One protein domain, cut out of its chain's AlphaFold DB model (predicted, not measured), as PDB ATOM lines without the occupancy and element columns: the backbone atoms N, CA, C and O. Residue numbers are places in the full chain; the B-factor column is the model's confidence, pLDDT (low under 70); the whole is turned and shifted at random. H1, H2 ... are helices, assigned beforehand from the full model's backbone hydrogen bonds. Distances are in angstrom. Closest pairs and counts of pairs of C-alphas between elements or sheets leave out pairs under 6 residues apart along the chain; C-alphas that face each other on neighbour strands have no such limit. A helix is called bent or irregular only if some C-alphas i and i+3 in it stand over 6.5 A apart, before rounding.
ATOM      1  N   PRO A   2    -142.049 -14.863-172.043       92.31
ATOM      2  CA  PRO A   2    -143.044 -15.380-172.984       92.31
ATOM      3  C   PRO A   2    -142.898 -16.890-173.207       92.31
ATOM      4  O   PRO A   2    -143.851 -17.636-173.042       92.31
ATOM      5  N   VAL A   3    -141.659 -17.348-173.425       93.62
ATOM      6  CA  VAL A   3    -141.328 -18.771-173.605       93.62
ATOM      7  C   VAL A   3    -141.720 -19.621-172.388       93.62
ATOM      8  O   VAL A   3    -142.390 -20.636-172.544       93.62
ATOM      9  N   LEU A   4    -141.351 -19.201-171.172       93.38
ATOM     10  CA  LEU A   4    -141.671 -19.943-169.943       93.38
ATOM     11  C   LEU A   4    -143.181 -19.993-169.681       93.38
ATOM     12  O   LEU A   4    -143.688 -21.037-169.282       93.38
ATOM     13  N   LEU A   5    -143.903 -18.903-169.960       95.00
ATOM     14  CA  LEU A   5    -145.361 -18.870-169.871       95.00
ATOM     15  C   LEU A   5    -145.992 -19.857-170.858       95.00
ATOM     16  O   LEU A   5    -146.886 -20.607-170.470       95.00
ATOM     17  N   THR A   6    -145.539 -19.873-172.114       95.12
ATOM     18  CA  THR A   6    -146.045 -20.800-173.135       95.12
ATOM     19  C   THR A   6    -145.778 -22.250-172.755       95.12
ATOM     20  O   THR A   6    -146.698 -23.059-172.820       95.12
ATOM     21  N   ILE A   7    -144.568 -22.575-172.287       93.81
ATOM     22  CA  ILE A   7    -144.222 -23.929-171.831       93.81
ATOM     23  C   ILE A   7    -145.097 -24.338-170.642       93.81
ATOM     24  O   ILE A   7    -145.714 -25.400-170.679       93.81
ATOM     25  N   ALA A   8    -145.201 -23.492-169.613       93.31
ATOM     26  CA  ALA A   8    -146.003 -23.786-168.428       93.31
ATOM     27  C   ALA A   8    -147.484 -23.967-168.775       93.31
ATOM     28  O   ALA A   8    -148.106 -24.931-168.338       93.31
ATOM     29  N   SER A   9    -148.032 -23.087-169.615       92.25
ATOM     30  CA  SER A   9    -149.427 -23.163-170.051       92.25
ATOM     31  C   SER A   9    -149.685 -24.416-170.889       92.25
ATOM     32  O   SER A   9    -150.679 -25.102-170.675       92.25
ATOM     33  N   TYR A  10    -148.783 -24.755-171.811       91.75
ATOM     34  CA  TYR A  10    -148.908 -25.945-172.651       91.75
ATOM     35  C   TYR A  10    -148.839 -27.240-171.838       91.75
ATOM     36  O   TYR A  10    -149.682 -28.116-172.004       91.75
ATOM     37  N   LEU A  11    -147.880 -27.352-170.915       89.94
ATOM     38  CA  LEU A  11    -147.769 -28.521-170.044       89.94
ATOM     39  C   LEU A  11    -148.970 -28.635-169.097       89.94
ATOM     40  O   LEU A  11    -149.494 -29.728-168.894       89.94
ATOM     41  N   PHE A  12    -149.451 -27.511-168.561       86.88
ATOM     42  CA  PHE A  12    -150.598 -27.501-167.656       86.88
ATOM     43  C   PHE A  12    -151.915 -27.814-168.375       86.88
ATOM     44  O   PHE A  12    -152.804 -28.441-167.805       86.88
ATOM     45  N   TYR A  13    -152.036 -27.445-169.652       86.12
ATOM     46  CA  TYR A  13    -153.202 -27.757-170.479       86.12
ATOM     47  C   TYR A  13    -153.500 -29.264-170.551       86.12
ATOM     48  O   TYR A  13    -154.669 -29.650-170.600       86.12
ATOM     49  N   PHE A  14    -152.478 -30.126-170.491       82.12
ATOM     50  CA  PHE A  14    -152.667 -31.583-170.478       82.12
ATOM     51  C   PHE A  14    -153.294 -32.125-169.192       82.12
ATOM     52  O   PHE A  14    -153.856 -33.217-169.216       82.12
ATOM     53  N   LEU A  15    -153.241 -31.377-168.088       80.19
ATOM     54  CA  LEU A  15    -153.886 -31.764-166.831       80.19
ATOM     55  C   LEU A  15    -155.404 -31.517-166.856       80.19
ATOM     56  O   LEU A  15    -156.123 -32.035-166.002       80.19
ATOM     57  N   PHE A  16    -155.918 -30.749-167.827       78.31
ATOM     58  CA  PHE A  16    -157.350 -30.486-167.938       78.31
ATOM     59  C   PHE A  16    -158.113 -31.626-168.629       78.31
ATOM     60  O   PHE A  16    -157.628 -32.212-169.602       78.31
ATOM     61  N   PRO A  17    -159.372 -31.880-168.220       80.44
ATOM     62  CA  PRO A  17    -160.262 -32.783-168.938       80.44
ATOM     63  C   PRO A  17    -160.401 -32.397-170.418       80.44
ATOM     64  O   PRO A  17    -160.422 -31.212-170.768       80.44
ATOM     65  N   VAL A  18    -160.585 -33.393-171.294       81.06
ATOM     66  CA  VAL A  18    -160.810 -33.225-172.748       81.06
ATOM     67  C   VAL A  18    -162.235 -32.718-173.029       81.06
ATOM     68  O   VAL A  18    -162.999 -33.301-173.791       81.06
ATOM     69  N   ARG A  19    -162.643 -31.633-172.369       88.00
ATOM     70  CA  ARG A  19    -163.918 -30.947-172.596       88.00
ATOM     71  C   ARG A  19    -163.623 -29.587-173.210       88.00
ATOM     72  O   ARG A  19    -162.802 -28.831-172.703       88.00
ATOM     73  N   TRP A  20    -164.297 -29.255-174.306       83.25
ATOM     74  CA  TRP A  20    -164.097 -27.969-174.982       83.25
ATOM     75  C   TRP A  20    -164.424 -26.783-174.056       83.25
ATOM     76  O   TRP A  20    -163.704 -25.787-174.056       83.25
ATOM     77  N   LEU A  21    -165.426 -26.943-173.180       86.31
ATOM     78  CA  LEU A  21    -165.875 -25.916-172.240       86.31
ATOM     79  C   LEU A  21    -164.815 -25.517-171.198       86.31
ATOM     80  O   LEU A  21    -164.797 -24.370-170.771       86.31
ATOM     81  N   THR A  22    -163.901 -26.416-170.812       84.38
ATOM     82  CA  THR A  22    -162.772 -26.071-169.926       84.38
ATOM     83  C   THR A  22    -161.592 -25.473-170.693       84.38
ATOM     84  O   THR A  22    -160.801 -24.725-170.126       84.38
ATOM     85  N   ARG A  23    -161.475 -25.764-171.993       85.00
ATOM     86  CA  ARG A  23    -160.358 -25.323-172.840       85.00
ATOM     87  C   ARG A  23    -160.531 -23.895-173.350       85.00
ATOM     88  O   ARG A  23    -159.547 -23.167-173.416       85.00
ATOM     89  N   VAL A  24    -161.756 -23.467-173.666       89.94
ATOM     90  CA  VAL A  24    -162.021 -22.101-174.162       89.94
ATOM     91  C   VAL A  24    -161.620 -21.019-173.142       89.94
ATOM     92  O   VAL A  24    -160.839 -20.140-173.512       89.94
ATOM     93  N   PRO A  25    -162.038 -21.084-171.859       90.50
ATOM     94  CA  PRO A  25    -161.592 -20.119-170.853       90.50
ATOM     95  C   PRO A  25    -160.073 -20.132-170.663       90.50
ATOM     96  O   PRO A  25    -159.463 -19.080-170.499       90.50
ATOM     97  N   PHE A  26    -159.448 -21.311-170.738       89.75
ATOM     98  CA  PHE A  26    -157.998 -21.445-170.623       89.75
ATOM     99  C   PHE A  26    -157.256 -20.737-171.765       89.75
ATOM    100  O   PHE A  26    -156.312 -19.993-171.512       89.75
ATOM    101  N   VAL A  27    -157.703 -20.910-173.013       91.00
ATOM    102  CA  VAL A  27    -157.120 -20.230-174.182       91.00
ATOM    103  C   VAL A  27    -157.276 -18.712-174.067       91.00
ATOM    104  O   VAL A  27    -156.338 -17.977-174.368       91.00
ATOM    105  N   PHE A  28    -158.424 -18.237-173.580       93.88
ATOM    106  CA  PHE A  28    -158.647 -16.811-173.340       93.88
ATOM    107  C   PHE A  28    -157.700 -16.250-172.268       93.88
ATOM    108  O   PHE A  28    -157.032 -15.239-172.495       93.88
ATOM    109  N   LEU A  29    -157.567 -16.945-171.132       92.94
ATOM    110  CA  LEU A  29    -156.620 -16.583-170.072       92.94
ATOM    111  C   LEU A  29    -155.170 -16.603-170.564       92.94
ATOM    112  O   LEU A  29    -154.397 -15.706-170.224       92.94
ATOM    113  N   TYR A  30    -154.803 -17.583-171.392       94.31
ATOM    114  CA  TYR A  30    -153.492 -17.635-172.031       94.31
ATOM    115  C   TYR A  30    -153.263 -16.429-172.950       94.31
ATOM    116  O   TYR A  30    -152.209 -15.804-172.863       94.31
ATOM    117  N   GLY A  31    -154.252 -16.053-173.769       95.88
ATOM    118  CA  GLY A  31    -154.190 -14.882-174.649       95.88
ATOM    119  C   GLY A  31    -153.951 -13.573-173.890       95.88
ATOM    120  O   GLY A  31    -153.064 -12.797-174.246       95.88
ATOM    121  N   ILE A  32    -154.676 -13.361-172.788       96.38
ATOM    122  CA  ILE A  32    -154.448 -12.211-171.898       96.38
ATOM    123  C   ILE A  32    -153.049 -12.279-171.282       96.38
ATOM    124  O   ILE A  32    -152.330 -11.280-171.246       96.38
ATOM    125  N   SER A  33    -152.640 -13.462-170.826       95.88
ATOM    126  CA  SER A  33    -151.365 -13.646-170.137       95.88
ATOM    127  C   SER A  33    -150.165 -13.403-171.043       95.88
ATOM    128  O   SER A  33    -149.230 -12.707-170.650       95.88
ATOM    129  N   ILE A  34    -150.191 -13.924-172.272       96.19
ATOM    130  CA  ILE A  34    -149.101 -13.716-173.224       96.19
ATOM    131  C   ILE A  34    -149.014 -12.247-173.637       96.19
ATOM    132  O   ILE A  34    -147.912 -11.704-173.694       96.19
ATOM    133  N   TYR A  35    -150.156 -11.577-173.830       96.00
ATOM    134  CA  TYR A  35    -150.192 -10.145-174.109       96.00
ATOM    135  C   TYR A  35    -149.580  -9.330-172.962       96.00
ATOM    136  O   TYR A  35    -148.696  -8.507-173.198       96.00
ATOM    137  N   ALA A  36    -149.976  -9.606-171.715       94.81
ATOM    138  CA  ALA A  36    -149.446  -8.918-170.541       94.81
ATOM    139  C   ALA A  36    -147.927  -9.117-170.387       94.81
ATOM    140  O   ALA A  36    -147.200  -8.158-170.127       94.81
ATOM    141  N   VAL A  37    -147.425 -10.338-170.603       94.31
ATOM    142  CA  VAL A  37    -145.987 -10.635-170.522       94.31
ATOM    143  C   VAL A  37    -145.198  -9.971-171.657       94.31
ATOM    144  O   VAL A  37    -144.101  -9.463-171.415       94.31
ATOM    145  N   LEU A  38    -145.736  -9.929-172.879       94.56
ATOM    146  CA  LEU A  38    -145.115  -9.211-173.998       94.56
ATOM    147  C   LEU A  38    -145.080  -7.701-173.749       94.56
ATOM    148  O   LEU A  38    -144.053  -7.068-173.993       94.56
ATOM    149  N   LEU A  39    -146.157  -7.136-173.201       92.44
ATOM    150  CA  LEU A  39    -146.212  -5.731-172.812       92.44
ATOM    151  C   LEU A  39    -145.163  -5.411-171.740       92.44
ATOM    152  O   LEU A  39    -144.428  -4.437-171.886       92.44
ATOM    153  N   CYS A  40    -145.022  -6.260-170.714       91.00
ATOM    154  CA  CYS A  40    -143.968  -6.110-169.706       91.00
ATOM    155  C   CYS A  40    -142.573  -6.165-170.335       91.00
ATOM    156  O   CYS A  40    -141.733  -5.326-170.031       91.00
ATOM    157  N   SER A  41    -142.333  -7.108-171.252       89.38
ATOM    158  CA  SER A  41    -141.050  -7.218-171.956       89.38
ATOM    159  C   SER A  41    -140.739  -5.979-172.795       89.38
ATOM    160  O   SER A  41    -139.585  -5.560-172.853       89.38
ATOM    161  N   ASN A  42    -141.749  -5.383-173.431       89.69
ATOM    162  CA  ASN A  42    -141.592  -4.145-174.186       89.69
ATOM    163  C   ASN A  42    -141.278  -2.966-173.249       89.69
ATOM    164  O   ASN A  42    -140.335  -2.221-173.490       89.69
ATOM    165  N   ILE A  43    -141.994  -2.855-172.123       88.69
ATOM    166  CA  ILE A  43    -141.722  -1.834-171.101       88.69
ATOM    167  C   ILE A  43    -140.319  -2.001-170.513       88.69
ATOM    168  O   ILE A  43    -139.661  -1.000-170.283       88.69
ATOM    169  N   PHE A  44    -139.818  -3.219-170.298       85.06
ATOM    170  CA  PHE A  44    -138.434  -3.402-169.855       85.06
ATOM    171  C   PHE A  44    -137.425  -2.980-170.925       85.06
ATOM    172  O   PHE A  44    -136.424  -2.367-170.586       85.06
ATOM    173  N   ASN A  45    -137.696  -3.227-172.206       82.12
ATOM    174  CA  ASN A  45    -136.784  -2.830-173.280       82.12
ATOM    175  C   ASN A  45    -136.764  -1.304-173.517       82.12
ATOM    176  O   ASN A  45    -135.713  -0.721-173.746       82.12
ATOM    177  N   VAL A  46    -137.927  -0.646-173.440       75.69
ATOM    178  CA  VAL A  46    -138.094   0.797-173.718       75.69
ATOM    179  C   VAL A  46    -137.952   1.661-172.455       75.69
ATOM    180  O   VAL A  46    -137.529   2.815-172.506       75.69
ATOM    181  N   GLY A  47    -138.323   1.123-171.295       57.78
ATOM    182  CA  GLY A  47    -138.457   1.832-170.019       57.78
ATOM    183  C   GLY A  47    -137.150   2.111-169.283       57.78
ATOM    184  O   GLY A  47    -137.199   2.772-168.247       57.78
ATOM    185  N   VAL A  48    -136.004   1.682-169.820       54.41
ATOM    186  CA  VAL A  48    -134.675   2.048-169.300       54.41
ATOM    187  C   VAL A  48    -134.431   3.561-169.408       54.41
ATOM    188  O   VAL A  48    -133.682   4.109-168.605       54.41
ATOM    189  N   GLU A  49    -135.116   4.270-170.316       56.12
ATOM    190  CA  GLU A  49    -134.800   5.679-170.588       56.12
ATOM    191  C   GLU A  49    -135.846   6.721-170.140       56.12
ATOM    192  O   GLU A  49    -135.466   7.883-170.002       56.12
ATOM    193  N   LYS A  50    -137.146   6.404-169.931       50.97
ATOM    194  CA  LYS A  50    -138.174   7.487-169.871       50.97
ATOM    195  C   LYS A  50    -139.321   7.438-168.845       50.97
ATOM    196  O   LYS A  50    -139.984   8.463-168.703       50.97
ATOM    197  N   SER A  51    -139.603   6.361-168.091       66.88
ATOM    198  CA  SER A  51    -140.687   6.438-167.075       66.88
ATOM    199  C   SER A  51    -140.626   5.429-165.913       66.88
ATOM    200  O   SER A  51    -140.958   4.250-166.023       66.88
ATOM    201  N   LEU A  52    -140.316   5.947-164.721       72.38
ATOM    202  CA  LEU A  52    -140.152   5.179-163.476       72.38
ATOM    203  C   LEU A  52    -141.469   4.568-162.937       72.38
ATOM    204  O   LEU A  52    -141.457   3.659-162.109       72.38
ATOM    205  N   GLN A  53    -142.630   5.074-163.369       81.50
ATOM    206  CA  GLN A  53    -143.944   4.553-162.960       81.50
ATOM    207  C   GLN A  53    -144.351   3.303-163.753       81.50
ATOM    208  O   GLN A  53    -144.741   2.307-163.148       81.50
ATOM    209  N   LEU A  54    -144.200   3.324-165.083       83.19
ATOM    210  CA  LEU A  54    -144.511   2.176-165.942       83.19
ATOM    211  C   LEU A  54    -143.594   0.988-165.650       83.19
ATOM    212  O   LEU A  54    -144.076  -0.141-165.588       83.19
ATOM    213  N   TYR A  55    -142.306   1.239-165.385       84.38
ATOM    214  CA  TYR A  55    -141.372   0.185-164.979       84.38
ATOM    215  C   TYR A  55    -141.838  -0.535-163.705       84.38
ATOM    216  O   TYR A  55    -141.899  -1.761-163.680       84.38
ATOM    217  N   ARG A  56    -142.248   0.213-162.669       83.94
ATOM    218  CA  ARG A  56    -142.754  -0.374-161.416       83.94
ATOM    219  C   ARG A  56    -144.007  -1.221-161.637       83.94
ATOM    220  O   ARG A  56    -144.098  -2.313-161.087       83.94
ATOM    221  N   ALA A  57    -144.944  -0.749-162.460       87.94
ATOM    222  CA  ALA A  57    -146.149  -1.508-162.789       87.94
ATOM    223  C   ALA A  57    -145.821  -2.806-163.551       87.94
ATOM    224  O   ALA A  57    -146.285  -3.880-163.167       87.94
ATOM    225  N   ALA A  58    -144.976  -2.727-164.584       89.75
ATOM    226  CA  ALA A  58    -144.531  -3.889-165.352       89.75
ATOM    227  C   ALA A  58    -143.764  -4.896-164.484       89.75
ATOM    228  O   ALA A  58    -143.946  -6.105-164.623       89.75
ATOM    229  N   PHE A  59    -142.948  -4.411-163.549       88.88
ATOM    230  CA  PHE A  59    -142.214  -5.256-162.618       88.88
ATOM    231  C   PHE A  59    -143.142  -6.039-161.679       88.88
ATOM    232  O   PHE A  59    -143.000  -7.256-161.559       88.88
ATOM    233  N   SER A  60    -144.154  -5.387-161.097       90.56
ATOM    234  CA  SER A  60    -145.168  -6.069-160.278       90.56
ATOM    235  C   SER A  60    -145.928  -7.140-161.066       90.56
ATOM    236  O   SER A  60    -146.137  -8.245-160.564       90.56
ATOM    237  N   ILE A  61    -146.296  -6.850-162.319       93.25
ATOM    238  CA  ILE A  61    -146.954  -7.824-163.205       93.25
ATOM    239  C   ILE A  61    -146.006  -8.993-163.522       93.25
ATOM    240  O   ILE A  61    -146.425 -10.151-163.500       93.25
ATOM    241  N   ASN A  62    -144.720  -8.727-163.756       93.31
ATOM    242  CA  ASN A  62    -143.720  -9.768-163.987       93.31
ATOM    243  C   ASN A  62    -143.548 -10.689-162.766       93.31
ATOM    244  O   ASN A  62    -143.505 -11.905-162.938       93.31
ATOM    245  N   ILE A  63    -143.514 -10.143-161.543       92.44
ATOM    246  CA  ILE A  63    -143.496 -10.946-160.308       92.44
ATOM    247  C   ILE A  63    -144.769 -11.789-160.180       92.44
ATOM    248  O   ILE A  63    -144.689 -12.968-159.841       92.44
ATOM    249  N   LEU A  64    -145.943 -11.230-160.487       95.06
ATOM    250  CA  LEU A  64    -147.196 -11.988-160.465       95.06
ATOM    251  C   LEU A  64    -147.128 -13.194-161.413       95.06
ATOM    252  O   LEU A  64    -147.445 -14.315-161.011       95.06
ATOM    253  N   TYR A  65    -146.659 -13.000-162.648       95.19
ATOM    254  CA  TYR A  65    -146.506 -14.106-163.595       95.19
ATOM    255  C   TYR A  65    -145.408 -15.089-163.197       95.19
ATOM    256  O   TYR A  65    -145.569 -16.282-163.429       95.19
ATOM    257  N   GLN A  66    -144.331 -14.635-162.561       95.19
ATOM    258  CA  GLN A  66    -143.318 -15.516-161.976       95.19
ATOM    259  C   GLN A  66    -143.914 -16.469-160.936       95.19
ATOM    260  O   GLN A  66    -143.678 -17.679-160.965       95.19
ATOM    261  N   MET A  67    -144.750 -15.936-160.049       95.75
ATOM    262  CA  MET A  67    -145.460 -16.720-159.042       95.75
ATOM    263  C   MET A  67    -146.420 -17.724-159.674       95.75
ATOM    264  O   MET A  67    -146.406 -18.900-159.318       95.75
ATOM    265  N   LEU A  68    -147.199 -17.288-160.664       95.75
ATOM    266  CA  LEU A  68    -148.117 -18.163-161.384       95.75
ATOM    267  C   LEU A  68    -147.371 -19.290-162.117       95.75
ATOM    268  O   LEU A  68    -147.713 -20.459-161.968       95.75
ATOM    269  N   ILE A  69    -146.334 -18.952-162.888       96.38
ATOM    270  CA  ILE A  69    -145.561 -19.912-163.687       96.38
ATOM    271  C   ILE A  69    -144.820 -20.902-162.785       96.38
ATOM    272  O   ILE A  69    -144.856 -22.101-163.063       96.38
ATOM    273  N   SER A  70    -144.184 -20.432-161.706       96.88
ATOM    274  CA  SER A  70    -143.505 -21.315-160.748       96.88
ATOM    275  C   SER A  70    -144.481 -22.317-160.136       96.88
ATOM    276  O   SER A  70    -144.195 -23.511-160.145       96.88
ATOM    277  N   PHE A  71    -145.664 -21.866-159.704       96.62
ATOM    278  CA  PHE A  71    -146.683 -22.752-159.144       96.62
ATOM    279  C   PHE A  71    -147.111 -23.824-160.143       96.62
ATOM    280  O   PHE A  71    -147.088 -25.008-159.809       96.62
ATOM    281  N   LEU A  72    -147.450 -23.434-161.377       94.88
ATOM    282  CA  LEU A  72    -147.874 -24.380-162.410       94.88
ATOM    283  C   LEU A  72    -146.778 -25.409-162.711       94.88
ATOM    284  O   LEU A  72    -147.051 -26.607-162.718       94.88
ATOM    285  N   LEU A  73    -145.536 -24.965-162.915       96.19
ATOM    286  CA  LEU A  73    -144.423 -25.855-163.250       96.19
ATOM    287  C   LEU A  73    -144.054 -26.788-162.093       96.19
ATOM    288  O   LEU A  73    -143.890 -27.985-162.319       96.19
ATOM    289  N   PHE A  74    -143.970 -26.286-160.858       96.12
ATOM    290  CA  PHE A  74    -143.720 -27.133-159.689       96.12
ATOM    291  C   PHE A  74    -144.846 -28.145-159.492       96.12
ATOM    292  O   PHE A  74    -144.579 -29.313-159.216       96.12
ATOM    293  N   ASN A  75    -146.097 -27.729-159.693       94.94
ATOM    294  CA  ASN A  75    -147.240 -28.622-159.604       94.94
ATOM    295  C   ASN A  75    -147.172 -29.749-160.642       94.94
ATOM    296  O   ASN A  75    -147.380 -30.905-160.285       94.94
ATOM    297  N   ILE A  76    -146.829 -29.432-161.894       93.44
ATOM    298  CA  ILE A  76    -146.642 -30.423-162.962       93.44
ATOM    299  C   ILE A  76    -145.531 -31.412-162.594       93.44
ATOM    300  O   ILE A  76    -145.760 -32.620-162.626       93.44
ATOM    301  N   ILE A  77    -144.353 -30.910-162.204       94.44
ATOM    302  CA  ILE A  77    -143.190 -31.745-161.859       94.44
ATOM    303  C   ILE A  77    -143.550 -32.730-160.741       94.44
ATOM    304  O   ILE A  77    -143.339 -33.932-160.883       94.44
ATOM    305  N   LEU A  78    -144.159 -32.236-159.661       92.81
ATOM    306  CA  LEU A  78    -144.533 -33.061-158.512       92.81
ATOM    307  C   LEU A  78    -145.702 -34.012-158.818       92.81
ATOM    308  O   LEU A  78    -145.778 -35.103-158.255       92.81
ATOM    309  N   SER A  79    -146.606 -33.633-159.726       91.50
ATOM    310  CA  SER A  79    -147.745 -34.473-160.121       91.50
ATOM    311  C   SER A  79    -147.332 -35.695-160.940       91.50
ATOM    312  O   SER A  79    -148.029 -36.708-160.889       91.50
ATOM    313  N   PHE A  80    -146.188 -35.646-161.632       87.94
ATOM    314  CA  PHE A  80    -145.634 -36.819-162.312       87.94
ATOM    315  C   PHE A  80    -145.119 -37.898-161.352       87.94
ATOM    316  O   PHE A  80    -144.853 -39.011-161.803       87.94
ATOM    317  N   LYS A  81    -145.006 -37.604-160.045       83.94
ATOM    318  CA  LYS A  81    -144.540 -38.543-159.009       83.94
ATOM    319  C   LYS A  81    -143.233 -39.248-159.399       83.94
ATOM    320  O   LYS A  81    -143.074 -40.450-159.187       83.94
ATOM    321  N   LEU A  82    -142.308 -38.496-159.998       86.25
ATOM    322  CA  LEU A  82    -140.985 -39.009-160.343       86.25
ATOM    323  C   LEU A  82    -140.178 -39.287-159.067       86.25
ATOM    324  O   LEU A  82    -140.541 -38.859-157.969       86.25
ATOM    325  N   ASN A  83    -139.057 -39.998-159.224       91.25
ATOM    326  CA  ASN A  83    -138.115 -40.225-158.130       91.25
ATOM    327  C   ASN A  83    -137.678 -38.883-157.506       91.25
ATOM    328  O   ASN A  83    -137.547 -37.887-158.222       91.25
ATOM    329  N   PHE A  84    -137.395 -38.873-156.199       90.81
ATOM    330  CA  PHE A  84    -137.028 -37.673-155.437       90.81
ATOM    331  C   PHE A  84    -135.928 -36.866-156.141       90.81
ATOM    332  O   PHE A  84    -136.034 -35.648-156.266       90.81
ATOM    333  N   PHE A  85    -134.927 -37.551-156.706       92.19
ATOM    334  CA  PHE A  85    -133.823 -36.929-157.438       92.19
ATOM    335  C   PHE A  85    -134.285 -36.127-158.666       92.19
ATOM    336  O   PHE A  85    -133.841 -34.998-158.874       92.19
ATOM    337  N   PHE A  86    -135.223 -36.666-159.452       93.31
ATOM    338  CA  PHE A  86    -135.770 -35.972-160.622       93.31
ATOM    339  C   PHE A  86    -136.667 -34.798-160.229       93.31
ATOM    340  O   PHE A  86    -136.643 -33.779-160.916       93.31
ATOM    341  N   ASN A  87    -137.403 -34.895-159.117       93.62
ATOM    342  CA  ASN A  87    -138.182 -33.766-158.599       93.62
ATOM    343  C   ASN A  87    -137.260 -32.614-158.187       93.62
ATOM    344  O   ASN A  87    -137.490 -31.476-158.591       93.62
ATOM    345  N   GLY A  88    -136.186 -32.917-157.448       94.38
ATOM    346  CA  GLY A  88    -135.180 -31.935-157.042       94.38
ATOM    347  C   GLY A  88    -134.525 -31.235-158.230       94.38
ATOM    348  O   GLY A  88    -134.509 -30.008-158.296       94.38
ATOM    349  N   ILE A  89    -134.051 -32.009-159.213       96.25
ATOM    350  CA  ILE A  89    -133.444 -31.458-160.433       96.25
ATOM    351  C   ILE A  89    -134.457 -30.643-161.239       96.25
ATOM    352  O   ILE A  89    -134.139 -29.539-161.675       96.25
ATOM    353  N   GLY A  90    -135.673 -31.155-161.432       95.62
ATOM    354  CA  GLY A  90    -136.715 -30.468-162.191       95.62
ATOM    355  C   GLY A  90    -137.074 -29.117-161.574       95.62
ATOM    356  O   GLY A  90    -137.090 -28.102-162.273       95.62
ATOM    357  N   VAL A  91    -137.299 -29.090-160.256       97.00
ATOM    358  CA  VAL A  91    -137.569 -27.850-159.518       97.00
ATOM    359  C   VAL A  91    -136.365 -26.915-159.577       97.00
ATOM    360  O   VAL A  91    -136.552 -25.727-159.832       97.00
ATOM    361  N   GLY A  92    -135.143 -27.428-159.419       97.00
ATOM    362  CA  GLY A  92    -133.916 -26.639-159.518       97.00
ATOM    363  C   GLY A  92    -133.750 -25.965-160.883       97.00
ATOM    364  O   GLY A  92    -133.546 -24.756-160.947       97.00
ATOM    365  N   ILE A  93    -133.919 -26.703-161.988       96.94
ATOM    366  CA  ILE A  93    -133.804 -26.160-163.354       96.94
ATOM    367  C   ILE A  93    -134.855 -25.073-163.602       96.94
ATOM    368  O   ILE A  93    -134.523 -23.990-164.088       96.94
ATOM    369  N   VAL A  94    -136.118 -25.331-163.253       96.56
ATOM    370  CA  VAL A  94    -137.192 -24.340-163.419       96.56
ATOM    371  C   VAL A  94    -136.913 -23.097-162.578       96.56
ATOM    372  O   VAL A  94    -136.993 -21.979-163.086       96.56
ATOM    373  N   SER A  95    -136.530 -23.288-161.317       97.00
ATOM    374  CA  SER A  95    -136.198 -22.200-160.396       97.00
ATOM    375  C   SER A  95    -135.027 -21.367-160.899       97.00
ATOM    376  O   SER A  95    -135.077 -20.147-160.806       97.00
ATOM    377  N   PHE A  96    -134.007 -22.002-161.483       96.81
ATOM    378  CA  PHE A  96    -132.869 -21.315-162.085       96.81
ATOM    379  C   PHE A  96    -133.302 -20.410-163.240       96.81
ATOM    380  O   PHE A  96    -132.960 -19.232-163.250       96.81
ATOM    381  N   LEU A  97    -134.075 -20.936-164.197       96.06
ATOM    382  CA  LEU A  97    -134.529 -20.171-165.364       96.06
ATOM    383  C   LEU A  97    -135.421 -18.990-164.966       96.06
ATOM    384  O   LEU A  97    -135.304 -17.898-165.527       96.06
ATOM    385  N   LEU A  98    -136.302 -19.208-163.989       95.50
ATOM    386  CA  LEU A  98    -137.169 -18.173-163.446       95.50
ATOM    387  C   LEU A  98    -136.356 -17.118-162.682       95.50
ATOM    388  O   LEU A  98    -136.477 -15.932-162.990       95.50
ATOM    389  N   ALA A  99    -135.482 -17.528-161.761       94.88
ATOM    390  CA  ALA A  99    -134.646 -16.618-160.983       94.88
ATOM    391  C   ALA A  99    -133.721 -15.785-161.878       94.88
ATOM    392  O   ALA A  99    -133.615 -14.574-161.687       94.88
ATOM    393  N   LEU A 100    -133.125 -16.410-162.897       93.38
ATOM    394  CA  LEU A 100    -132.266 -15.739-163.869       93.38
ATOM    395  C   LEU A 100    -133.006 -14.610-164.574       93.38
ATOM    396  O   LEU A 100    -132.497 -13.494-164.647       93.38
ATOM    397  N   GLN A 101    -134.224 -14.869-165.051       92.19
ATOM    398  CA  GLN A 101    -135.014 -13.824-165.686       92.19
ATOM    399  C   GLN A 101    -135.386 -12.702-164.711       92.19
ATOM    400  O   GLN A 101    -135.333 -11.532-165.093       92.19
ATOM    401  N   LEU A 102    -135.786 -13.039-163.484       91.31
ATOM    402  CA  LEU A 102    -136.240 -12.046-162.514       91.31
ATOM    403  C   LEU A 102    -135.087 -11.137-162.080       91.31
ATOM    404  O   LEU A 102    -135.220  -9.917-162.120       91.31
ATOM    405  N   ILE A 103    -133.941 -11.719-161.731       89.62
ATOM    406  CA  ILE A 103    -132.768 -10.976-161.260       89.62
ATOM    407  C   ILE A 103    -132.141 -10.162-162.396       89.62
ATOM    408  O   ILE A 103    -131.699  -9.033-162.185       89.62
ATOM    409  N   TRP A 104    -132.145 -10.683-163.623       86.81
ATOM    410  CA  TRP A 104    -131.659  -9.920-164.770       86.81
ATOM    411  C   TRP A 104    -132.568  -8.729-165.119       86.81
ATOM    412  O   TRP A 104    -132.083  -7.696-165.568       86.81
ATOM    413  N   SER A 105    -133.873  -8.804-164.824       82.31
ATOM    414  CA  SER A 105    -134.797  -7.678-165.046       82.31
ATOM    415  C   SER A 105    -134.573  -6.467-164.120       82.31
ATOM    416  O   SER A 105    -135.131  -5.397-164.367       82.31
ATOM    417  N   VAL A 106    -133.745  -6.617-163.077       76.25
ATOM    418  CA  VAL A 106    -133.426  -5.569-162.086       76.25
ATOM    419  C   VAL A 106    -132.430  -4.560-162.635       76.25
ATOM    420  O   VAL A 106    -132.619  -3.354-162.514       76.25
ATOM    421  N   ARG A 107    -131.358  -5.062-163.249       69.25
ATOM    422  CA  ARG A 107    -130.331  -4.262-163.914       69.25
ATOM    423  C   ARG A 107    -130.252  -4.772-165.337       69.25
ATOM    424  O   ARG A 107    -129.573  -5.761-165.599       69.25
ATOM    425  N   LEU A 108    -131.005  -4.122-166.223       65.75
ATOM    426  CA  LEU A 108    -131.100  -4.438-167.650       65.75
ATOM    427  C   LEU A 108    -129.789  -4.064-168.364       65.75
ATOM    428  O   LEU A 108    -129.739  -3.175-169.208       65.75
ATOM    429  N   ASN A 109    -128.710  -4.736-167.976       68.38
ATOM    430  CA  ASN A 109    -127.398  -4.614-168.579       68.38
ATOM    431  C   ASN A 109    -127.326  -5.542-169.798       68.38
ATOM    432  O   ASN A 109    -127.842  -6.663-169.780       68.38
ATOM    433  N   LEU A 110    -126.633  -5.087-170.845       66.62
ATOM    434  CA  LEU A 110    -126.407  -5.841-172.090       66.62
ATOM    435  C   LEU A 110    -125.675  -7.175-171.870       66.62
ATOM    436  O   LEU A 110    -125.764  -8.068-172.709       66.62
ATOM    437  N   SER A 111    -124.957  -7.321-170.753       73.81
ATOM    438  CA  SER A 111    -124.250  -8.547-170.384       73.81
ATOM    439  C   SER A 111    -124.779  -9.115-169.071       73.81
ATOM    440  O   SER A 111    -125.135  -8.381-168.148       73.81
ATOM    441  N   ILE A 112    -124.836 -10.445-168.995       80.19
ATOM    442  CA  ILE A 112    -125.213 -11.150-167.773       80.19
ATOM    443  C   ILE A 112    -124.003 -11.147-166.840       80.19
ATOM    444  O   ILE A 112    -122.996 -11.809-167.097       80.19
ATOM    445  N   GLU A 113    -124.109 -10.409-165.741       85.88
ATOM    446  CA  GLU A 113    -123.067 -10.375-164.721       85.88
ATOM    447  C   GLU A 113    -122.959 -11.716-163.985       85.88
ATOM    448  O   GLU A 113    -123.954 -12.381-163.681       85.88
ATOM    449  N   ARG A 114    -121.732 -12.091-163.605       87.06
ATOM    450  CA  ARG A 114    -121.470 -13.317-162.833       87.06
ATOM    451  C   ARG A 114    -122.258 -13.357-161.519       87.06
ATOM    452  O   ARG A 114    -122.674 -14.429-161.090       87.06
ATOM    453  N   MET A 115    -122.493 -12.197-160.906       87.75
ATOM    454  CA  MET A 115    -123.283 -12.068-159.681       87.75
ATOM    455  C   MET A 115    -124.741 -12.515-159.879       87.75
ATOM    456  O   MET A 115    -125.277 -13.236-159.041       87.75
ATOM    457  N   ILE A 116    -125.358 -12.165-161.014       89.56
ATOM    458  CA  ILE A 116    -126.735 -12.555-161.366       89.56
ATOM    459  C   ILE A 116    -126.833 -14.077-161.504       89.56
ATOM    460  O   ILE A 116    -127.751 -14.695-160.959       89.56
ATOM    461  N   LEU A 117    -125.862 -14.693-162.185       91.88
ATOM    462  CA  LEU A 117    -125.797 -16.149-162.337       91.88
ATOM    463  C   LEU A 117    -125.639 -16.857-160.988       91.88
ATOM    464  O   LEU A 117    -126.345 -17.831-160.735       91.88
ATOM    465  N   LEU A 118    -124.763 -16.354-160.114       93.38
ATOM    466  CA  LEU A 118    -124.538 -16.929-158.785       93.38
ATOM    467  C   LEU A 118    -125.797 -16.871-157.913       93.38
ATOM    468  O   LEU A 118    -126.165 -17.886-157.329       93.38
ATOM    469  N   PHE A 119    -126.497 -15.734-157.866       93.81
ATOM    470  CA  PHE A 119    -127.748 -15.633-157.106       93.81
ATOM    471  C   PHE A 119    -128.859 -16.517-157.676       93.81
ATOM    472  O   PHE A 119    -129.589 -17.153-156.919       93.81
ATOM    473  N   SER A 120    -128.966 -16.604-159.002       94.88
ATOM    474  CA  SER A 120    -129.959 -17.465-159.658       94.88
ATOM    475  C   SER A 120    -129.695 -18.942-159.371       94.88
ATOM    476  O   SER A 120    -130.619 -19.702-159.089       94.88
ATOM    477  N   PHE A 121    -128.421 -19.341-159.391       96.25
ATOM    478  CA  PHE A 121    -127.993 -20.690-159.034       96.25
ATOM    479  C   PHE A 121    -128.219 -20.990-157.549       96.25
ATOM    480  O   PHE A 121    -128.691 -22.069-157.207       96.25
ATOM    481  N   PHE A 122    -127.962 -20.024-156.668       96.75
ATOM    482  CA  PHE A 122    -128.228 -20.156-155.237       96.75
ATOM    483  C   PHE A 122    -129.719 -20.385-154.941       96.75
ATOM    484  O   PHE A 122    -130.059 -21.301-154.196       96.75
ATOM    485  N   ILE A 123    -130.619 -19.623-155.580       96.44
ATOM    486  CA  ILE A 123    -132.071 -19.845-155.464       96.44
ATOM    487  C   ILE A 123    -132.451 -21.244-155.965       96.44
ATOM    488  O   ILE A 123    -133.235 -21.944-155.325       96.44
ATOM    489  N   ALA A 124    -131.890 -21.654-157.103       97.31
ATOM    490  CA  ALA A 124    -132.149 -22.960-157.694       97.31
ATOM    491  C   ALA A 124    -131.718 -24.118-156.788       97.31
ATOM    492  O   ALA A 124    -132.465 -25.086-156.656       97.31
ATOM    493  N   LEU A 125    -130.551 -24.005-156.149       97.50
ATOM    494  CA  LEU A 125    -130.061 -24.998-155.195       97.50
ATOM    495  C   LEU A 125    -130.997 -25.123-153.995       97.50
ATOM    496  O   LEU A 125    -131.463 -26.225-153.719       97.50
ATOM    497  N   ILE A 126    -131.346 -24.006-153.348       97.44
ATOM    498  CA  ILE A 126    -132.233 -24.027-152.175       97.44
ATOM    499  C   ILE A 126    -133.583 -24.659-152.524       97.44
ATOM    500  O   ILE A 126    -134.083 -25.511-151.795       97.44
ATOM    501  N   LEU A 127    -134.188 -24.268-153.647       97.69
ATOM    502  CA  LEU A 127    -135.489 -24.811-154.043       97.69
ATOM    503  C   LEU A 127    -135.410 -26.272-154.484       97.69
ATOM    504  O   LEU A 127    -136.336 -27.034-154.209       97.69
ATOM    505  N   GLY A 128    -134.313 -26.677-155.125       96.81
ATOM    506  CA  GLY A 128    -134.047 -28.076-155.445       96.81
ATOM    507  C   GLY A 128    -133.935 -28.938-154.187       96.81
ATOM    508  O   GLY A 128    -134.569 -29.987-154.106       96.81
ATOM    509  N   GLU A 129    -133.205 -28.474-153.172       96.50
ATOM    510  CA  GLU A 129    -133.081 -29.149-151.875       96.50
ATOM    511  C   GLU A 129    -134.414 -29.215-151.123       96.50
ATOM    512  O   GLU A 129    -134.796 -30.280-150.635       96.50
ATOM    513  N   LEU A 130    -135.182 -28.122-151.091       96.00
ATOM    514  CA  LEU A 130    -136.523 -28.118-150.498       96.00
ATOM    515  C   LEU A 130    -137.467 -29.094-151.213       96.00
ATOM    516  O   LEU A 130    -138.272 -29.755-150.557       96.00
ATOM    517  N   ALA A 131    -137.364 -29.229-152.536       95.69
ATOM    518  CA  ALA A 131    -138.143 -30.201-153.299       95.69
ATOM    519  C   ALA A 131    -137.701 -31.650-153.045       95.69
ATOM    520  O   ALA A 131    -138.548 -32.548-153.014       95.69
ATOM    521  N   LEU A 132    -136.402 -31.888-152.827       94.62
ATOM    522  CA  LEU A 132    -135.885 -33.194-152.409       94.62
ATOM    523  C   LEU A 132    -136.461 -33.587-151.051       94.62
ATOM    524  O   LEU A 132    -137.060 -34.652-150.939       94.62
ATOM    525  N   ILE A 133    -136.349 -32.707-150.052       93.62
ATOM    526  CA  ILE A 133    -136.894 -32.931-148.706       93.62
ATOM    527  C   ILE A 133    -138.410 -33.130-148.781       93.62
ATOM    528  O   ILE A 133    -138.938 -34.102-148.245       93.62
ATOM    529  N   GLY A 134    -139.108 -32.256-149.509       91.12
ATOM    530  CA  GLY A 134    -140.555 -32.322-149.691       91.12
ATOM    531  C   GLY A 134    -141.037 -33.603-150.373       91.12
ATOM    532  O   GLY A 134    -142.150 -34.039-150.102       91.12
ATOM    533  N   SER A 135    -140.202 -34.248-151.196       90.44
ATOM    534  CA  SER A 135    -140.543 -35.526-151.839       90.44
ATOM    535  C   SER A 135    -140.645 -36.695-150.850       90.44
ATOM    536  O   SER A 135    -141.282 -37.694-151.171       90.44
ATOM    537  N   PHE A 136    -140.048 -36.584-149.657       90.00
ATOM    538  CA  PHE A 136    -140.175 -37.587-148.591       90.00
ATOM    539  C   PHE A 136    -141.389 -37.353-147.686       90.00
ATOM    540  O   PHE A 136    -141.741 -38.227-146.895       90.00
ATOM    541  N   VAL A 137    -142.033 -36.188-147.782       89.38
ATOM    542  CA  VAL A 137    -143.171 -35.829-146.933       89.38
ATOM    543  C   VAL A 137    -144.473 -36.216-147.650       89.38
ATOM    544  O   VAL A 137    -144.660 -35.833-148.808       89.38
ATOM    545  N   PRO A 138    -145.407 -36.938-147.000       86.75
ATOM    546  CA  PRO A 138    -146.668 -37.366-147.610       86.75
ATOM    547  C   PRO A 138    -147.670 -36.203-147.711       86.75
ATOM    548  O   PRO A 138    -148.689 -36.147-147.027       86.75
ATOM    549  N   VAL A 139    -147.373 -35.237-148.579       90.06
ATOM    550  CA  VAL A 139    -148.179 -34.033-148.815       90.06
ATOM    551  C   VAL A 139    -148.714 -34.044-150.241       90.06
ATOM    552  O   VAL A 139    -148.068 -34.515-151.177       90.06
ATOM    553  N   LYS A 140    -149.920 -33.499-150.439       91.50
ATOM    554  CA  LYS A 140    -150.492 -33.350-151.783       91.50
ATOM    555  C   LYS A 140    -149.563 -32.482-152.654       91.50
ATOM    556  O   LYS A 140    -149.183 -31.401-152.198       91.50
ATOM    557  N   PRO A 141    -149.289 -32.854-153.921       91.75
ATOM    558  CA  PRO A 141    -148.415 -32.083-154.815       91.75
ATOM    559  C   PRO A 141    -148.769 -30.596-154.906       91.75
ATOM    560  O   PRO A 141    -147.881 -29.756-154.939       91.75
ATOM    561  N   ALA A 142    -150.065 -30.265-154.864       92.38
ATOM    562  CA  ALA A 142    -150.552 -28.886-154.863       92.38
ATOM    563  C   ALA A 142    -150.063 -28.057-153.664       92.38
ATOM    564  O   ALA A 142    -149.676 -26.900-153.827       92.38
ATOM    565  N   ILE A 143    -150.038 -28.651-152.472       93.56
ATOM    566  CA  ILE A 143    -149.623 -27.970-151.241       93.56
ATOM    567  C   ILE A 143    -148.106 -27.785-151.249       93.56
ATOM    568  O   ILE A 143    -147.621 -26.685-150.998       93.56
ATOM    569  N   LEU A 144    -147.356 -28.818-151.651       94.94
ATOM    570  CA  LEU A 144    -145.906 -28.712-151.799       94.94
ATOM    571  C   LEU A 144    -145.513 -27.694-152.888       94.94
ATOM    572  O   LEU A 144    -144.587 -26.914-152.683       94.94
ATOM    573  N   SER A 145    -146.246 -27.618-154.006       95.50
ATOM    574  CA  SER A 145    -146.009 -26.586-155.026       95.50
ATOM    575  C   SER A 145    -146.276 -25.171-154.508       95.50
ATOM    576  O   SER A 145    -145.502 -24.273-154.817       95.50
ATOM    577  N   LEU A 146    -147.308 -24.964-153.676       95.19
ATOM    578  CA  LEU A 146    -147.548 -23.664-153.032       95.19
ATOM    579  C   LEU A 146    -146.403 -23.289-152.086       95.19
ATOM    580  O   LEU A 146    -145.946 -22.146-152.105       95.19
ATOM    581  N   PHE A 147    -145.912 -24.250-151.301       96.44
ATOM    582  CA  PHE A 147    -144.769 -24.047-150.414       96.44
ATOM    583  C   PHE A 147    -143.496 -23.667-151.187       96.44
ATOM    584  O   PHE A 147    -142.823 -22.695-150.835       96.44
ATOM    585  N   LEU A 148    -143.186 -24.379-152.275       96.88
ATOM    586  CA  LEU A 148    -142.034 -24.078-153.131       96.88
ATOM    587  C   LEU A 148    -142.176 -22.719-153.827       96.88
ATOM    588  O   LEU A 148    -141.219 -21.952-153.866       96.88
ATOM    589  N   THR A 149    -143.366 -22.373-154.317       97.31
ATOM    590  CA  THR A 149    -143.641 -21.061-154.921       97.31
ATOM    591  C   THR A 149    -143.519 -19.924-153.909       97.31
ATOM    592  O   THR A 149    -142.928 -18.892-154.217       97.31
ATOM    593  N   SER A 150    -144.014 -20.101-152.681       96.19
ATOM    594  CA  SER A 150    -143.822 -19.124-151.602       96.19
ATOM    595  C   SER A 150    -142.349 -18.994-151.202       96.19
ATOM    596  O   SER A 150    -141.857 -17.886-150.993       96.19
ATOM    597  N   SER A 151    -141.610 -20.103-151.167       96.94
ATOM    598  CA  SER A 151    -140.164 -20.087-150.929       96.94
ATOM    599  C   SER A 151    -139.432 -19.331-152.041       96.94
ATOM    600  O   SER A 151    -138.616 -18.456-151.758       96.94
ATOM    601  N   TYR A 152    -139.791 -19.584-153.302       97.19
ATOM    602  CA  TYR A 152    -139.270 -18.850-154.453       97.19
ATOM    603  C   TYR A 152    -139.558 -17.351-154.339       97.19
ATOM    604  O   TYR A 152    -138.637 -16.550-154.484       97.19
ATOM    605  N   TYR A 153    -140.793 -16.962-154.010       95.06
ATOM    606  CA  TYR A 153    -141.176 -15.566-153.779       95.06
ATOM    607  C   TYR A 153    -140.300 -14.876-152.745       95.06
ATOM    608  O   TYR A 153    -139.783 -13.792-152.996       95.06
ATOM    609  N   CYS A 154    -140.138 -15.506-151.580       94.88
ATOM    610  CA  CYS A 154    -139.456 -14.884-150.459       94.88
ATOM    611  C   CYS A 154    -137.962 -14.748-150.739       94.88
ATOM    612  O   CYS A 154    -137.403 -13.671-150.564       94.88
ATOM    613  N   ILE A 155    -137.319 -15.804-151.242       94.94
ATOM    614  CA  ILE A 155    -135.878 -15.779-151.516       94.94
ATOM    615  C   ILE A 155    -135.572 -14.826-152.679       94.94
ATOM    616  O   ILE A 155    -134.687 -13.977-152.569       94.94
ATOM    617  N   SER A 156    -136.313 -14.933-153.786       93.19
ATOM    618  CA  SER A 156    -136.084 -14.073-154.950       93.19
ATOM    619  C   SER A 156    -136.451 -12.611-154.677       93.19
ATOM    620  O   SER A 156    -135.730 -11.720-155.119       93.19
ATOM    621  N   GLY A 157    -137.501 -12.358-153.890       90.56
ATOM    622  CA  GLY A 157    -137.894 -11.027-153.427       90.56
ATOM    623  C   GLY A 157    -136.844 -10.380-152.525       90.56
ATOM    624  O   GLY A 157    -136.489  -9.225-152.737       90.56
ATOM    625  N   LEU A 158    -136.260 -11.134-151.587       91.94
ATOM    626  CA  LEU A 158    -135.161 -10.649-150.743       91.94
ATOM    627  C   LEU A 158    -133.917 -10.293-151.563       91.94
ATOM    628  O   LEU A 158    -133.337  -9.224-151.368       91.94
ATOM    629  N   ILE A 159    -133.518 -11.162-152.497       91.12
ATOM    630  CA  ILE A 159    -132.375 -10.908-153.388       91.12
ATOM    631  C   ILE A 159    -132.656  -9.703-154.287       91.12
ATOM    632  O   ILE A 159    -131.782  -8.858-154.470       91.12
ATOM    633  N   TYR A 160    -133.879  -9.581-154.805       87.56
ATOM    634  CA  TYR A 160    -134.310  -8.407-155.553       87.56
ATOM    635  C   TYR A 160    -134.162  -7.125-154.726       87.56
ATOM    636  O   TYR A 160    -133.476  -6.198-155.152       87.56
ATOM    637  N   SER A 161    -134.738  -7.085-153.520       87.00
ATOM    638  CA  SER A 161    -134.654  -5.924-152.624       87.00
ATOM    639  C   SER A 161    -133.215  -5.587-152.235       87.00
ATOM    640  O   SER A 161    -132.880  -4.412-152.089       87.00
ATOM    641  N   PHE A 162    -132.349  -6.595-152.104       87.12
ATOM    642  CA  PHE A 162    -130.917  -6.405-151.891       87.12
ATOM    643  C   PHE A 162    -130.235  -5.735-153.093       87.12
ATOM    644  O   PHE A 162    -129.502  -4.762-152.920       87.12
ATOM    645  N   LEU A 163    -130.508  -6.199-154.315       84.69
ATOM    646  CA  LEU A 163    -129.903  -5.667-155.543       84.69
ATOM    647  C   LEU A 163    -130.411  -4.271-155.928       84.69
ATOM    648  O   LEU A 163    -129.644  -3.472-156.479       84.69
ATOM    649  N   ASP A 164    -131.674  -3.978-155.608       81.44
ATOM    650  CA  ASP A 164    -132.315  -2.668-155.775       81.44
ATOM    651  C   ASP A 164    -131.965  -1.689-154.631       81.44
ATOM    652  O   ASP A 164    -132.465  -0.570-154.594       81.44
ATOM    653  N   GLN A 165    -131.097  -2.093-153.687       79.81
ATOM    654  CA  GLN A 165    -130.657  -1.295-152.527       79.81
ATOM    655  C   GLN A 165    -131.801  -0.822-151.609       79.81
ATOM    656  O   GLN A 165    -131.676   0.171-150.896       79.81
ATOM    657  N   ARG A 166    -132.918  -1.556-151.585       77.75
ATOM    658  CA  ARG A 166    -134.107  -1.282-150.756       77.75
ATOM    659  C   ARG A 166    -134.315  -2.337-149.677       77.75
ATOM    660  O   ARG A 166    -135.442  -2.600-149.263       77.75
ATOM    661  N   LEU A 167    -133.237  -2.987-149.246       80.50
ATOM    662  CA  LEU A 167    -133.309  -4.015-148.221       80.50
ATOM    663  C   LEU A 167    -133.410  -3.372-146.835       80.50
ATOM    664  O   LEU A 167    -132.414  -3.167-146.143       80.50
ATOM    665  N   PHE A 168    -134.636  -3.051-146.441       84.06
ATOM    666  CA  PHE A 168    -134.953  -2.592-145.095       84.06
ATOM    667  C   PHE A 168    -135.227  -3.784-144.170       84.06
ATOM    668  O   PHE A 168    -135.639  -4.861-144.615       84.06
ATOM    669  N   LYS A 169    -135.012  -3.603-142.859       81.88
ATOM    670  CA  LYS A 169    -135.273  -4.655-141.856       81.88
ATOM    671  C   LYS A 169    -136.745  -5.070-141.856       81.88
ATOM    672  O   LYS A 169    -137.065  -6.236-141.640       81.88
ATOM    673  N   GLU A 170    -137.624  -4.119-142.134       86.12
ATOM    674  CA  GLU A 170    -139.063  -4.287-142.272       86.12
ATOM    675  C   GLU A 170    -139.390  -5.237-143.425       86.12
ATOM    676  O   GLU A 170    -140.097  -6.218-143.213       86.12
ATOM    677  N   THR A 171    -138.788  -5.022-144.598       84.56
ATOM    678  CA  THR A 171    -138.960  -5.880-145.781       84.56
ATOM    679  C   THR A 171    -138.484  -7.306-145.513       84.56
ATOM    680  O   THR A 171    -139.168  -8.266-145.859       84.56
ATOM    681  N   ILE A 172    -137.341  -7.465-144.836       88.62
ATOM    682  CA  ILE A 172    -136.844  -8.791-144.444       88.62
ATOM    683  C   ILE A 172    -137.864  -9.503-143.549       88.62
ATOM    684  O   ILE A 172    -138.194 -10.667-143.778       88.62
ATOM    685  N   ARG A 173    -138.386  -8.797-142.541       90.31
ATOM    686  CA  ARG A 173    -139.372  -9.344-141.607       90.31
ATOM    687  C   ARG A 173    -140.667  -9.740-142.312       90.31
ATOM    688  O   ARG A 173    -141.218 -10.780-141.973       90.31
ATOM    689  N   GLU A 174    -141.137  -8.955-143.279       89.81
ATOM    690  CA  GLU A 174    -142.334  -9.271-144.065       89.81
ATOM    691  C   GLU A 174    -142.167 -10.573-144.855       89.81
ATOM    692  O   GLU A 174    -142.989 -11.479-144.717       89.81
ATOM    693  N   TYR A 175    -141.074 -10.721-145.610       91.12
ATOM    694  CA  TYR A 175    -140.812 -11.948-146.368       91.12
ATOM    695  C   TYR A 175    -140.655 -13.174-145.464       91.12
ATOM    696  O   TYR A 175    -141.231 -14.225-145.739       91.12
ATOM    697  N   ILE A 176    -139.918 -13.042-144.357       92.38
ATOM    698  CA  ILE A 176    -139.740 -14.137-143.397       92.38
ATOM    699  C   ILE A 176    -141.074 -14.510-142.739       92.38
ATOM    700  O   ILE A 176    -141.374 -15.694-142.610       92.38
ATOM    701  N   ALA A 177    -141.896 -13.531-142.354       91.94
ATOM    702  CA  ALA A 177    -143.203 -13.787-141.754       91.94
ATOM    703  C   ALA A 177    -144.127 -14.543-142.718       91.94
ATOM    704  O   ALA A 177    -144.733 -15.539-142.325       91.94
ATOM    705  N   VAL A 178    -144.190 -14.123-143.987       92.88
ATOM    706  CA  VAL A 178    -144.965 -14.819-145.027       92.88
ATOM    707  C   VAL A 178    -144.475 -16.257-145.189       92.88
ATOM    708  O   VAL A 178    -145.288 -17.182-145.188       92.88
ATOM    709  N   TRP A 179    -143.159 -16.463-145.271       94.25
ATOM    710  CA  TRP A 179    -142.585 -17.797-145.421       94.25
ATOM    711  C   TRP A 179    -142.908 -18.712-144.232       94.25
ATOM    712  O   TRP A 179    -143.339 -19.845-144.435       94.25
ATOM    713  N   ILE A 180    -142.783 -18.211-142.997       94.19
ATOM    714  CA  ILE A 180    -143.117 -18.958-141.774       94.19
ATOM    715  C   ILE A 180    -144.596 -19.351-141.757       94.19
ATOM    716  O   ILE A 180    -144.921 -20.496-141.449       94.19
ATOM    717  N   VAL A 181    -145.500 -18.433-142.109       94.88
ATOM    718  CA  VAL A 181    -146.940 -18.726-142.156       94.88
ATOM    719  C   VAL A 181    -147.228 -19.839-143.161       94.88
ATOM    720  O   VAL A 181    -147.905 -20.809-142.823       94.88
ATOM    721  N   VAL A 182    -146.683 -19.749-144.377       93.50
ATOM    722  CA  VAL A 182    -146.893 -20.781-145.403       93.50
ATOM    723  C   VAL A 182    -146.256 -22.110-144.993       93.50
ATOM    724  O   VAL A 182    -146.853 -23.162-145.223       93.50
ATOM    725  N   PHE A 183    -145.095 -22.084-144.340       92.88
ATOM    726  CA  PHE A 183    -144.456 -23.276-143.787       92.88
ATOM    727  C   PHE A 183    -145.352 -23.964-142.748       92.88
ATOM    728  O   PHE A 183    -145.633 -25.154-142.881       92.88
ATOM    729  N   ILE A 184    -145.882 -23.218-141.773       93.50
ATOM    730  CA  ILE A 184    -146.799 -23.747-140.751       93.50
ATOM    731  C   ILE A 184    -148.045 -24.353-141.402       93.50
ATOM    732  O   ILE A 184    -148.405 -25.487-141.095       93.50
ATOM    733  N   LEU A 185    -148.683 -23.639-142.335       91.69
ATOM    734  CA  LEU A 185    -149.867 -24.143-143.044       91.69
ATOM    735  C   LEU A 185    -149.572 -25.430-143.827       91.69
ATOM    736  O   LEU A 185    -150.407 -26.335-143.873       91.69
ATOM    737  N   SER A 186    -148.379 -25.530-144.416       89.62
ATOM    738  CA  SER A 186    -147.938 -26.716-145.155       89.62
ATOM    739  C   SER A 186    -147.731 -27.913-144.223       89.62
ATOM    740  O   SER A 186    -148.178 -29.011-144.544       89.62
ATOM    741  N   VAL A 187    -147.128 -27.694-143.049       89.81
ATOM    742  CA  VAL A 187    -146.924 -28.731-142.022       89.81
ATOM    743  C   VAL A 187    -148.254 -29.207-141.432       89.81
ATOM    744  O   VAL A 187    -148.470 -30.406-141.299       89.81
ATOM    745  N   LEU A 188    -149.183 -28.292-141.142       90.50
ATOM    746  CA  LEU A 188    -150.521 -28.641-140.645       90.50
ATOM    747  C   LEU A 188    -151.354 -29.431-141.663       90.50
ATOM    748  O   LEU A 188    -152.282 -30.139-141.286       90.50
ATOM    749  N   SER A 189    -151.032 -29.311-142.950       89.38
ATOM    750  CA  SER A 189    -151.729 -30.019-144.024       89.38
ATOM    751  C   SER A 189    -151.206 -31.436-144.277       89.38
ATOM    752  O   SER A 189    -151.710 -32.113-145.178       89.38
ATOM    753  N   ILE A 190    -150.188 -31.883-143.536       88.94
ATOM    754  CA  ILE A 190    -149.668 -33.248-143.630       88.94
ATOM    755  C   ILE A 190    -150.752 -34.208-143.134       88.94
ATOM    756  O   ILE A 190    -151.133 -34.190-141.965       88.94
TER     757      ILE A 190
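Overview. This is residues 2 to 190 of the 192 residues of an uncharacterized protein of Candidatus Roizmanbacteria bacterium RIFCSPHIGHO2_12_FULL_39_8 (UniProt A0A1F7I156). What is the shape? Four helices, H3, H4, H5 and H6, make a core, with the hairpin of H1 and H2 packed on its H3 side, H2 splaying away from H3, and H7 on the other side, packed on H6. H1 to H6 form an up-and-down bundle, each helix running against the one before. What is it built of? The printed part has 189 residues with seven named helices, H1 to H7 in that order, and no named strand; its class is all helix. It is compact, with a radius of gyration of the C-alphas of 17.1 A and spans of 48 by 42 by 28 A.

Along the chain. Where do the helices lie? H1 holds residues 2 to 13, beginning at C-alpha 2 (-143.044, -15.380, -172.984), H2 20 to 46, H3 52 to 79 and H4 84 to 104. H5 holds residues 114 to 135, H6 141 to 163 and H7 169 to 188, ending at C-alpha 188 (-150.521, -28.641, -140.645). Which are longest from first to last C-alpha? H3 measures 40.5 A, H2 38.8 A, H6 32.3 A and H5 31.3 A. H2 is neither bent nor irregular, but only just: C-alphas 22 and 25 are 6.1 A apart.

Arrangement. How do H1 and H2 stand to H3? H1 and H2, a hairpin, touch at a shallow tilt of 13 degrees, closest at the C-alphas of Pro 2 and Val 37, 6.1 A. H3 touches H1 with residues 65 to 76 alone, closest at the C-alphas of Ala 8 and Leu 73, 5.8 A. H2, with residues 36 to 44 alone, touches H3 at a steep tilt of 42 degrees, closest at the C-alphas of Cys 40 and Ala 58, 4.9 A. What of H4, H5 and H6? H4 and H5 touch, opposite ways, with the C-alphas of Gly 92 and Gly 128 closest at 4.3 A. H6 touches H3, closest at the C-alphas of Asn 75 and Ser 145, 5.2 A, and H5, closest at those of Leu 127 and Leu 148, 6.6 A. What does H7 meet? H7 touches H6 alone, at a shallow tilt of 10 degrees, opposite ways, with the C-alphas of Cys 154 and Tyr 175 closest at 5.2 A. Are the backbones helical throughout? In H1, H4, H5, H6 and H7 every O i to N i+4 pair is within hydrogen-bond range; in H2 21 of 23 are, in H3 23 of 24.

Size, cuts and confidence. How large is it? The two C-alphas farthest apart, those of Lys 50 and Pro 138, are 50.8 A apart. Is there a cut or a long link? The printed part has no cut, and no link is long. Where is confidence low? Residues 47 to 51 and 107 to 110 are under 70, with a mean pLDDT of the printed part of 89.6.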